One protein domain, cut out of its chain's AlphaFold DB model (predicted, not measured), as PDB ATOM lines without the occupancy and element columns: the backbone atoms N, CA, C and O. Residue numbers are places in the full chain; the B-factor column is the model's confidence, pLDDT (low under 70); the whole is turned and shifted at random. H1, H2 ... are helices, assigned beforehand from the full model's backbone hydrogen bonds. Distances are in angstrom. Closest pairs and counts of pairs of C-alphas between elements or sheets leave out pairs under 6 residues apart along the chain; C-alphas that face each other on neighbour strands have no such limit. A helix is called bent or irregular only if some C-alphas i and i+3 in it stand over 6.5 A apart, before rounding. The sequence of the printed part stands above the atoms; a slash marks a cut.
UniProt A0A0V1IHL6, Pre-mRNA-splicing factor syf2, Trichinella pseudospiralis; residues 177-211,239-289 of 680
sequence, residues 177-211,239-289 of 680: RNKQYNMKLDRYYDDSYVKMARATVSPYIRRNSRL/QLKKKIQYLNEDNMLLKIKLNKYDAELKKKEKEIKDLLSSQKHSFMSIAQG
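This is residues 177 to 211 and 239 to 289 of the 680 residues of the protein "Pre-mRNA-splicing factor syf2" of Trichinella pseudospiralis (UniProt A0A0V1IHL6). One long helix, H3, makes the longest axis of an open, flat zigzag; over one side of it H2 folds back from H1 at a tight corner. The printed part has 86 residues with three named helices, H1, H2 and H3 in chain order, and no named strand: all helix. It is extended, with a radius of gyration of the C-alphas of 23.0 A and spans of 71 by 43 by 14 A.

Start at H3, residues 239 to 286; its residues 244 to 286 stand free. H2, residues 192 to 210, is apart from H3, with no C-alphas within 8 A. H2 has a kink of 31 degrees near residue 201; it is neither bent nor irregular, but only just: C-alphas 200 and 203 are 6.5 A apart. H1, residues 177 to 189, is apart from H3 and meets H2 only through their link. O i to N i+4 pairs within hydrogen-bond range number 8 of 9 in H1, 13 of 15 in H2 and 41 of 44 in H3.

Find C-alpha 239 at (126.971, 63.977, 119.867); from there H3 runs 69.5 A to C-alpha 286 at (63.053, 36.829, 116.666). H2 measures 27.0 A, and H1 18.0 A from C-alpha 177 at (98.719, 73.036, 148.531).

The C-alphas farthest apart, of Gln 239 and Gly 289, are 75.2 A apart. Residues 212 to 238 are not printed; C-alphas 211 and 239 are 13.4 A apart across the cut. Look for pLDDT under 70 at 28 residues, among them 201 to 211 and 277 to 289.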
ATOM      1  N   ARG A 177     100.168  73.330 148.444       90.62
ATOM      2  CA  ARG A 177      98.719  73.036 148.531       90.62
ATOM      3  C   ARG A 177      98.277  72.109 147.396       90.62
ATOM      4  O   ARG A 177      97.544  71.157 147.636       90.62
ATOM      5  N   ASN A 178      98.765  72.357 146.180       90.50
ATOM      6  CA  ASN A 178      98.515  71.534 144.999       90.50
ATOM      7  C   ASN A 178      99.100  70.124 145.189       90.50
ATOM      8  O   ASN A 178      98.407  69.144 144.968       90.50
ATOM      9  N   LYS A 179     100.300  69.998 145.768       88.44
ATOM     10  CA  LYS A 179     100.851  68.706 146.215       88.44
ATOM     11  C   LYS A 179      99.913  67.967 147.169       88.44
ATOM     12  O   LYS A 179      99.641  66.790 146.975       88.44
ATOM     13  N   GLN A 180      99.396  68.642 148.198       89.31
ATOM     14  CA  GLN A 180      98.454  68.031 149.145       89.31
ATOM     15  C   GLN A 180      97.122  67.643 148.482       89.31
ATOM     16  O   GLN A 180      96.520  66.644 148.879       89.31
ATOM     17  N   TYR A 181      96.691  68.396 147.466       90.25
ATOM     18  CA  TYR A 181      95.521  68.098 146.644       90.25
ATOM     19  C   TYR A 181      95.757  66.897 145.715       90.25
ATOM     20  O   TYR A 181      94.965  65.960 145.762       90.25
ATOM     21  N   ASN A 182      96.876  66.833 144.990       88.44
ATOM     22  CA  ASN A 182      97.291  65.664 144.206       88.44
ATOM     23  C   ASN A 182      97.399  64.423 145.105       88.44
ATOM     24  O   ASN A 182      96.734  63.426 144.854       88.44
ATOM     25  N   MET A 183      98.066  64.525 146.260       87.38
ATOM     26  CA  MET A 183      98.105  63.462 147.275       87.38
ATOM     27  C   MET A 183      96.729  63.121 147.880       87.38
ATOM     28  O   MET A 183      96.584  62.086 148.541       87.38
ATOM     29  N   LYS A 184      95.715  63.991 147.765       89.88
ATOM     30  CA  LYS A 184      94.317  63.666 148.094       89.88
ATOM     31  C   LYS A 184      93.703  62.881 146.936       89.88
ATOM     32  O   LYS A 184      93.188  61.802 147.198       89.88
ATOM     33  N   LEU A 185      93.820  63.363 145.696       88.06
ATOM     34  CA  LEU A 185      93.352  62.669 144.495       88.06
ATOM     35  C   LEU A 185      93.933  61.254 144.395       88.06
ATOM     36  O   LEU A 185      93.160  60.317 144.250       88.06
ATOM     37  N   ASP A 186      95.241  61.083 144.584       85.56
ATOM     38  CA  ASP A 186      95.921  59.783 144.649       85.56
ATOM     39  C   ASP A 186      95.194  58.813 145.588       85.56
ATOM     40  O   ASP A 186      94.827  57.710 145.202       85.56
ATOM     41  N   ARG A 187      94.881  59.242 146.818       85.12
ATOM     42  CA  ARG A 187      94.233  58.384 147.825       85.12
ATOM     43  C   ARG A 187      92.818  57.926 147.460       85.12
ATOM     44  O   ARG A 187      92.408  56.896 147.984       85.12
ATOM     45  N   TYR A 188      92.091  58.669 146.627       84.94
ATOM     46  CA  TYR A 188      90.733  58.307 146.192       84.94
ATOM     47  C   TYR A 188      90.697  57.653 144.809       84.94
ATOM     48  O   TYR A 188      89.820  56.839 144.546       84.94
ATOM     49  N   TYR A 189      91.620  58.025 143.922       82.31
ATOM     50  CA  TYR A 189      91.556  57.697 142.502       82.31
ATOM     51  C   TYR A 189      92.683  56.779 142.023       82.31
ATOM     52  O   TYR A 189      92.524  56.221 140.946       82.31
ATOM     53  N   ASP A 190      93.746  56.509 142.802       69.50
ATOM     54  CA  ASP A 190      94.733  55.456 142.477       69.50
ATOM     55  C   ASP A 190      94.153  54.030 142.516       69.50
ATOM     56  O   ASP A 190      94.900  53.049 142.481       69.50
ATOM     57  N   ASP A 191      92.838  53.850 142.551       71.50
ATOM     58  CA  ASP A 191      92.254  52.581 142.140       71.50
ATOM     59  C   ASP A 191      92.611  52.240 140.682       71.50
ATOM     60  O   ASP A 191      93.137  53.050 139.907       71.50
ATOM     61  N   SER A 192      92.417  50.965 140.338       64.81
ATOM     62  CA  SER A 192      93.076  50.291 139.209       64.81
ATOM     63  C   SER A 192      93.060  51.078 137.894       64.81
ATOM     64  O   SER A 192      94.063  51.083 137.182       64.81
ATOM     65  N   TYR A 193      91.973  51.788 137.591       64.06
ATOM     66  CA  TYR A 193      91.795  52.525 136.343       64.06
ATOM     67  C   TYR A 193      92.800  53.677 136.157       64.06
ATOM     68  O   TYR A 193      93.435  53.776 135.104       64.06
ATOM     69  N   VAL A 194      93.020  54.519 137.176       71.06
ATOM     70  CA  VAL A 194      93.989  55.628 137.071       71.06
ATOM     71  C   VAL A 194      95.416  55.109 137.192       71.06
ATOM     72  O   VAL A 194      96.295  55.621 136.505       71.06
ATOM     73  N   LYS A 195      95.658  54.031 137.953       72.56
ATOM     74  CA  LYS A 195      96.949  53.321 137.913       72.56
ATOM     75  C   LYS A 195      97.277  52.808 136.511       72.56
ATOM     76  O   LYS A 195      98.407  52.993 136.067       72.56
ATOM     77  N   MET A 196      96.313  52.235 135.787       69.31
ATOM     78  CA  MET A 196      96.505  51.815 134.393       69.31
ATOM     79  C   MET A 196      96.771  53.015 133.472       69.31
ATOM     80  O   MET A 196      97.727  52.979 132.700       69.31
ATOM     81  N   ALA A 197      96.017  54.113 133.596       72.88
ATOM     82  CA  ALA A 197      96.260  55.337 132.824       72.88
ATOM     83  C   ALA A 197      97.633  55.980 133.130       72.88
ATOM     84  O   ALA A 197      98.358  56.403 132.230       72.88
ATOM     85  N   ARG A 198      98.060  55.994 134.397       71.88
ATOM     86  CA  ARG A 198      99.402  56.435 134.809       71.88
ATOM     87  C   ARG A 198     100.486  55.486 134.293       71.88
ATOM     88  O   ARG A 198     101.547  55.952 133.883       71.88
ATOM     89  N   ALA A 199     100.228  54.180 134.250       72.81
ATOM     90  CA  ALA A 199     101.151  53.185 133.705       72.81
ATOM     91  C   ALA A 199     101.293  53.268 132.175       72.81
ATOM     92  O   ALA A 199     102.391  53.035 131.672       72.81
ATOM     93  N   THR A 200     100.250  53.654 131.431       73.25
ATOM     94  CA  THR A 200     100.366  53.917 129.984       73.25
ATOM     95  C   THR A 200     101.060  55.247 129.694       73.25
ATOM     96  O   THR A 200     101.851  55.314 128.753       73.25
ATOM     97  N   VAL A 201     100.855  56.282 130.519       68.69
ATOM     98  CA  VAL A 201     101.484  57.611 130.364       68.69
ATOM     99  C   VAL A 201     102.938  57.661 130.870       68.69
ATOM    100  O   VAL A 201     103.777  58.330 130.263       68.69
ATOM    101  N   SER A 202     103.298  56.923 131.929       66.12
ATOM    102  CA  SER A 202     104.650  56.938 132.523       66.12
ATOM    103  C   SER A 202     105.777  56.632 131.512       66.12
ATOM    104  O   SER A 202     106.775  57.357 131.513       66.12
ATOM    105  N   PRO A 203     105.653  55.657 130.584       62.16
ATOM    106  CA  PRO A 203     106.616  55.448 129.502       62.16
ATOM    107  C   PRO A 203     106.767  56.624 128.532       62.16
ATOM    108  O   PRO A 203     107.827  56.746 127.920       62.16
ATOM    109  N   TYR A 204     105.747  57.468 128.337       56.84
ATOM    110  CA  TYR A 204     105.854  58.680 127.508       56.84
ATOM    111  C   TYR A 204     106.602  59.785 128.259       56.84
ATOM    112  O   TYR A 204     107.582  60.316 127.737       56.84
ATOM    113  N   ILE A 205     106.247  60.048 129.523       56.88
ATOM    114  CA  ILE A 205     106.959  61.027 130.367       56.88
ATOM    115  C   ILE A 205     108.437  60.633 130.531       56.88
ATOM    116  O   ILE A 205     109.323  61.474 130.390       56.88
ATOM    117  N   ARG A 206     108.732  59.343 130.743       51.38
ATOM    118  CA  ARG A 206     110.106  58.832 130.911       51.38
ATOM    119  C   ARG A 206     110.929  58.841 129.614       51.38
ATOM    120  O   ARG A 206     112.155  58.902 129.674       51.38
ATOM    121  N   ARG A 207     110.281  58.798 128.442       52.28
ATOM    122  CA  ARG A 207     110.938  59.059 127.147       52.28
ATOM    123  C   ARG A 207     111.252  60.546 126.994       52.28
ATOM    124  O   ARG A 207     112.392  60.884 126.693       52.28
ATOM    125  N   ASN A 208     110.306  61.427 127.316       47.91
ATOM    126  CA  ASN A 208     110.519  62.875 127.251       47.91
ATOM    127  C   ASN A 208     111.579  63.367 128.257       47.91
ATOM    128  O   ASN A 208     112.357  64.255 127.925       47.91
ATOM    129  N   SER A 209     111.704  62.755 129.440       48.19
ATOM    130  CA  SER A 209     112.755  63.111 130.410       48.19
ATOM    131  C   SER A 209     114.147  62.566 130.059       48.19
ATOM    132  O   SER A 209     115.150  63.178 130.428       48.19
ATOM    133  N   ARG A 210     114.240  61.468 129.290       47.22
ATOM    134  CA  ARG A 210     115.490  61.037 128.623       47.22
ATOM    135  C   ARG A 210     115.862  61.947 127.452       47.22
ATOM    136  O   ARG A 210     117.041  62.136 127.173       47.22
ATOM    137  N   LEU A 211     114.873  62.584 126.828       49.06
ATOM    138  CA  LEU A 211     115.053  63.678 125.875       49.06
ATOM    139  C   LEU A 211     115.269  65.038 126.568       49.06
ATOM    140  O   LEU A 211     114.947  66.069 125.977       49.06
ATOM    141  N   GLN A 239     128.047  64.361 118.946       71.06
ATOM    142  CA  GLN A 239     126.971  63.977 119.867       71.06
ATOM    143  C   GLN A 239     125.578  64.168 119.240       71.06
ATOM    144  O   GLN A 239     124.734  63.271 119.332       71.06
ATOM    145  N   LEU A 240     125.343  65.284 118.540       80.06
ATOM    146  CA  LEU A 240     124.094  65.536 117.814       80.06
ATOM    147  C   LEU A 240     123.874  64.518 116.686       80.06
ATOM    148  O   LEU A 240     122.782  63.959 116.587       80.06
ATOM    149  N   LYS A 241     124.909  64.190 115.899       80.25
ATOM    150  CA  LYS A 241     124.852  63.138 114.864       80.25
ATOM    151  C   LYS A 241     124.479  61.771 115.451       80.25
ATOM    152  O   LYS A 241     123.563  61.131 114.937       80.25
ATOM    153  N   LYS A 242     125.097  61.358 116.567       82.12
ATOM    154  CA  LYS A 242     124.719  60.122 117.285       82.12
ATOM    155  C   LYS A 242     123.264  60.147 117.768       82.12
ATOM    156  O   LYS A 242     122.569  59.141 117.650       82.12
ATOM    157  N   LYS A 243     122.775  61.286 118.273       79.75
ATOM    158  CA  LYS A 243     121.379  61.424 118.722       79.75
ATOM    159  C   LYS A 243     120.380  61.372 117.560       79.75
ATOM    160  O   LYS A 243     119.334  60.751 117.709       79.75
ATOM    161  N   ILE A 244     120.705  61.966 116.409       83.88
ATOM    162  CA  ILE A 244     119.894  61.874 115.181       83.88
ATOM    163  C   ILE A 244     119.827  60.424 114.688       83.88
ATOM    164  O   ILE A 244     118.738  59.938 114.394       83.88
ATOM    165  N   GLN A 245     120.958  59.710 114.658       81.25
ATOM    166  CA  GLN A 245     120.986  58.294 114.283       81.25
ATOM    167  C   GLN A 245     120.097  57.448 115.208       81.25
ATOM    168  O   GLN A 245     119.207  56.750 114.726       81.25
ATOM    169  N   TYR A 246     120.267  57.583 116.527       80.56
ATOM    170  CA  TYR A 246     119.445  56.885 117.519       80.56
ATOM    171  C   TYR A 246     117.940  57.183 117.346       80.56
ATOM    172  O   TYR A 246     117.114  56.273 117.367       80.56
ATOM    173  N   LEU A 247     117.567  58.450 117.116       82.06
ATOM    174  CA  LEU A 247     116.172  58.840 116.868       82.06
ATOM    175  C   LEU A 247     115.615  58.271 115.554       82.06
ATOM    176  O   LEU A 247     114.422  57.981 115.482       82.06
ATOM    177  N   ASN A 248     116.441  58.095 114.522       83.38
ATOM    178  CA  ASN A 248     116.026  57.462 113.270       83.38
ATOM    179  C   ASN A 248     115.789  55.955 113.449       83.38
ATOM    180  O   ASN A 248     114.791  55.434 112.951       83.38
ATOM    181  N   GLU A 249     116.650  55.271 114.205       84.56
ATOM    182  CA  GLU A 249     116.496  53.852 114.558       84.56
ATOM    183  C   GLU A 249     115.225  53.618 115.402       84.56
ATOM    184  O   GLU A 249     114.389  52.783 115.041       84.56
ATOM    185  N   ASP A 250     114.999  54.428 116.446       84.19
ATOM    186  CA  ASP A 250     113.770  54.386 117.259       84.19
ATOM    187  C   ASP A 250     112.516  54.697 116.417       84.19
ATOM    188  O   ASP A 250     111.497  54.013 116.548       84.19
ATOM    189  N   ASN A 251     112.575  55.667 115.495       83.56
ATOM    190  CA  ASN A 251     111.466  55.963 114.580       83.56
ATOM    191  C   ASN A 251     111.160  54.803 113.621       83.56
ATOM    192  O   ASN A 251     109.987  54.535 113.351       83.56
ATOM    193  N   MET A 252     112.169  54.083 113.116       88.88
ATOM    194  CA  MET A 252     111.932  52.882 112.304       88.88
ATOM    195  C   MET A 252     111.281  51.764 113.126       88.88
ATOM    196  O   MET A 252     110.304  51.161 112.676       88.88
ATOM    197  N   LEU A 253     111.736  51.537 114.362       86.06
ATOM    198  CA  LEU A 253     111.123  50.565 115.273       86.06
ATOM    199  C   LEU A 253     109.675  50.930 115.640       86.06
ATOM    200  O   LEU A 253     108.822  50.043 115.731       86.06
ATOM    201  N   LEU A 254     109.371  52.219 115.821       87.25
ATOM    202  CA  LEU A 254     108.010  52.705 116.062       87.25
ATOM    203  C   LEU A 254     107.107  52.524 114.835       87.25
ATOM    204  O   LEU A 254     106.001  52.012 114.994       87.25
ATOM    205  N   LYS A 255     107.583  52.831 113.619       88.94
ATOM    206  CA  LYS A 255     106.849  52.561 112.365       88.94
ATOM    207  C   LYS A 255     106.524  51.072 112.198       88.94
ATOM    208  O   LYS A 255     105.392  50.722 111.876       88.94
ATOM    209  N   ILE A 256     107.477  50.182 112.486       89.44
ATOM    210  CA  ILE A 256     107.257  48.724 112.434       89.44
ATOM    211  C   ILE A 256     106.197  48.280 113.455       89.44
ATOM    212  O   ILE A 256     105.371  47.424 113.143       89.44
ATOM    213  N   LYS A 257     106.199  48.845 114.671       90.94
ATOM    214  CA  LYS A 257     105.182  48.544 115.695       90.94
ATOM    215  C   LYS A 257     103.798  49.062 115.303       90.94
ATOM    216  O   LYS A 257     102.835  48.321 115.453       90.94
ATOM    217  N   LEU A 258     103.709  50.280 114.768       89.44
ATOM    218  CA  LEU A 258     102.456  50.872 114.295       89.44
ATOM    219  C   LEU A 258     101.805  49.989 113.219       89.44
ATOM    220  O   LEU A 258     100.687  49.526 113.410       89.44
ATOM    221  N   ASN A 259     102.568  49.610 112.189       89.00
ATOM    222  CA  ASN A 259     102.092  48.727 111.119       89.00
ATOM    223  C   ASN A 259     101.585  47.361 111.629       89.00
ATOM    224  O   ASN A 259     100.684  46.773 111.027       89.00
ATOM    225  N   LYS A 260     102.154  46.831 112.725       91.38
ATOM    226  CA  LYS A 260     101.672  45.595 113.366       91.38
ATOM    227  C   LYS A 260     100.335  45.810 114.076       91.38
ATOM    228  O   LYS A 260      99.410  45.039 113.837       91.38
ATOM    229  N   TYR A 261     100.214  46.867 114.881       90.12
ATOM    230  CA  TYR A 261      98.958  47.192 115.562       90.12
ATOM    231  C   TYR A 261      97.832  47.532 114.575       90.12
ATOM    232  O   TYR A 261      96.715  47.057 114.756       90.12
ATOM    233  N   ASP A 262      98.122  48.236 113.479       87.12
ATOM    234  CA  ASP A 262      97.143  48.504 112.416       87.12
ATOM    235  C   ASP A 262      96.658  47.214 111.734       87.12
ATOM    236  O   ASP A 262      95.487  47.093 111.367       87.12
ATOM    237  N   ALA A 263      97.539  46.221 111.565       89.88
ATOM    238  CA  ALA A 263      97.169  44.915 111.025       89.88
ATOM    239  C   ALA A 263      96.330  44.083 112.016       89.88
ATOM    240  O   ALA A 263      95.446  43.338 111.591       89.88
ATOM    241  N   GLU A 264      96.577  44.207 113.322       92.19
ATOM    242  CA  GLU A 264      95.773  43.581 114.380       92.19
ATOM    243  C   GLU A 264      94.390  44.237 114.509       92.19
ATOM    244  O   GLU A 264      93.382  43.528 114.528       92.19
ATOM    245  N   LEU A 265      94.317  45.573 114.481       89.81
ATOM    246  CA  LEU A 265      93.059  46.327 114.458       89.81
ATOM    247  C   LEU A 265      92.213  45.948 113.239       89.81
ATOM    248  O   LEU A 265      91.067  45.541 113.402       89.81
ATOM    249  N   LYS A 266      92.793  45.930 112.030       91.38
ATOM    250  CA  LYS A 266      92.091  45.496 110.804       91.38
ATOM    251  C   LYS A 266      91.597  44.046 110.850       91.38
ATOM    252  O   LYS A 266      90.648  43.713 110.141       91.38
ATOM    253  N   LYS A 267      92.211  43.165 111.653       92.06
ATOM    254  CA  LYS A 267      91.688  41.810 111.910       92.06
ATOM    255  C   LYS A 267      90.509  41.848 112.881       92.06
ATOM    256  O   LYS A 267      89.477  41.259 112.575       92.06
ATOM    257  N   LYS A 268      90.624  42.577 113.995       90.94
ATOM    258  CA  LYS A 268      89.536  42.720 114.975       90.94
ATOM    259  C   LYS A 268      88.312  43.445 114.415       90.94
ATOM    260  O   LYS A 268      87.195  43.036 114.698       90.94
ATOM    261  N   GLU A 269      88.489  44.432 113.543       87.81
ATOM    262  CA  GLU A 269      87.383  45.068 112.817       87.81
ATOM    263  C   GLU A 269      86.645  44.107 111.878       87.81
ATOM    264  O   GLU A 269      85.430  44.228 111.724       87.81
ATOM    265  N   LYS A 270      87.350  43.159 111.243       91.94
ATOM    266  CA  LYS A 270      86.719  42.107 110.427       91.94
ATOM    267  C   LYS A 270      85.950  41.126 111.307       91.94
ATOM    268  O   LYS A 270      84.766  40.936 111.082       91.94
ATOM    269  N   GLU A 271      86.577  40.630 112.372       90.31
ATOM    270  CA  GLU A 271      85.950  39.745 113.366       90.31
ATOM    271  C   GLU A 271      84.665  40.363 113.957       90.31
ATOM    272  O   GLU A 271      83.632  39.704 114.033       90.31
ATOM    273  N   ILE A 272      84.680  41.663 114.276       85.69
ATOM    274  CA  ILE A 272      83.494  42.410 114.726       85.69
ATOM    275  C   ILE A 272      82.432  42.517 113.618       85.69
ATOM    276  O   ILE A 272      81.248  42.335 113.898       85.69
ATOM    277  N   LYS A 273      82.814  42.793 112.362       84.31
ATOM    278  CA  LYS A 273      81.874  42.853 111.223       84.31
ATOM    279  C   LYS A 273      81.214  41.498 110.944       84.31
ATOM    280  O   LYS A 273      80.012  41.469 110.684       84.31
ATOM    281  N   ASP A 274      81.964  40.408 111.054       82.44
ATOM    282  CA  ASP A 274      81.477  39.042 110.843       82.44
ATOM    283  C   ASP A 274      80.520  38.609 111.973       82.44
ATOM    284  O   ASP A 274      79.444  38.068 111.720       82.44
ATOM    285  N   LEU A 275      80.839  38.936 113.231       79.38
ATOM    286  CA  LEU A 275      79.931  38.713 114.363       79.38
ATOM    287  C   LEU A 275      78.640  39.543 114.239       79.38
ATOM    288  O   LEU A 275      77.543  39.020 114.450       79.38
ATOM    289  N   LEU A 276      78.743  40.816 113.837       72.00
ATOM    290  CA  LEU A 276      77.587  41.693 113.616       72.00
ATOM    291  C   LEU A 276      76.703  41.242 112.443       72.00
ATOM    292  O   LEU A 276      75.492  41.467 112.485       72.00
ATOM    293  N   SER A 277      77.266  40.621 111.400       67.25
ATOM    294  CA  SER A 277      76.471  40.068 110.295       67.25
ATOM    295  C   SER A 277      75.695  38.827 110.749       67.25
ATOM    296  O   SER A 277      74.476  38.779 110.582       67.25
ATOM    297  N   SER A 278      76.352  37.899 111.454       63.22
ATOM    298  CA  SER A 278      75.718  36.716 112.057       63.22
ATOM    299  C   SER A 278      74.586  37.086 113.031       63.22
ATOM    300  O   SER A 278      73.481  36.536 112.974       63.22
ATOM    301  N   GLN A 279      74.800  38.106 113.871       56.41
ATOM    302  CA  GLN A 279      73.800  38.563 114.840       56.41
ATOM    303  C   GLN A 279      72.568  39.214 114.184       56.41
ATOM    304  O   GLN A 279      71.456  39.063 114.697       56.41
ATOM    305  N   LYS A 280      72.720  39.893 113.036       57.78
ATOM    306  CA  LYS A 280      71.584  40.477 112.292       57.78
ATOM    307  C   LYS A 280      70.618  39.413 111.770       57.78
ATOM    308  O   LYS A 280      69.407  39.606 111.878       57.78
ATOM    309  N   HIS A 281      71.131  38.292 111.264       54.00
ATOM    310  CA  HIS A 281      70.293  37.183 110.793       54.00
ATOM    311  C   HIS A 281      69.525  36.511 111.942       54.00
ATOM    312  O   HIS A 281      68.341  36.226 111.794       54.00
ATOM    313  N   SER A 282      70.155  36.351 113.112       51.75
ATOM    314  CA  SER A 282      69.496  35.846 114.328       51.75
ATOM    315  C   SER A 282      68.396  36.788 114.851       51.75
ATOM    316  O   SER A 282      67.283  36.358 115.153       51.75
ATOM    317  N   PHE A 283      68.672  38.095 114.916       47.69
ATOM    318  CA  PHE A 283      67.747  39.068 115.502       47.69
ATOM    319  C   PHE A 283      66.474  39.280 114.665       47.69
ATOM    320  O   PHE A 283      65.386  39.407 115.230       47.69
ATOM    321  N   MET A 284      66.576  39.280 113.329       52.66
ATOM    322  CA  MET A 284      65.410  39.496 112.461       52.66
ATOM    323  C   MET A 284      64.350  38.393 112.572       52.66
ATOM    324  O   MET A 284      63.163  38.711 112.564       52.66
ATOM    325  N   SER A 285      64.746  37.128 112.757       53.12
ATOM    326  CA  SER A 285      63.797  36.019 112.952       53.12
ATOM    327  C   SER A 285      63.079  36.051 114.308       53.12
ATOM    328  O   SER A 285      62.010  35.463 114.446       53.12
ATOM    329  N   ILE A 286      63.631  36.742 115.311       53.69
ATOM    330  CA  ILE A 286      63.053  36.829 116.666       53.69
ATOM    331  C   ILE A 286      62.111  38.041 116.799       53.69
ATOM    332  O   ILE A 286      61.162  38.011 117.584       53.69
ATOM    333  N   ALA A 287      62.338  39.103 116.021       52.81
ATOM    334  CA  ALA A 287      61.611  40.369 116.133       52.81
ATOM    335  C   ALA A 287      60.152  40.346 115.621       52.81
ATOM    336  O   ALA A 287      59.403  41.271 115.925       52.81
ATOM    337  N   GLN A 288      59.741  39.321 114.862       53.31
ATOM    338  CA  GLN A 288      58.403  39.238 114.246       53.31
ATOM    339  C   GLN A 288      57.369  38.410 115.039       53.31
ATOM    340  O   GLN A 288      56.213  38.340 114.632       53.31
ATOM    341  N   GLY A 289      57.753  37.795 116.166       61.47
ATOM    342  CA  GLY A 289      56.857  36.974 116.996       61.47
ATOM    343  C   GLY A 289      56.213  37.711 118.180       61.47
ATOM    344  O   GLY A 289      56.611  38.816 118.550       61.47
TER     345      GLY A 289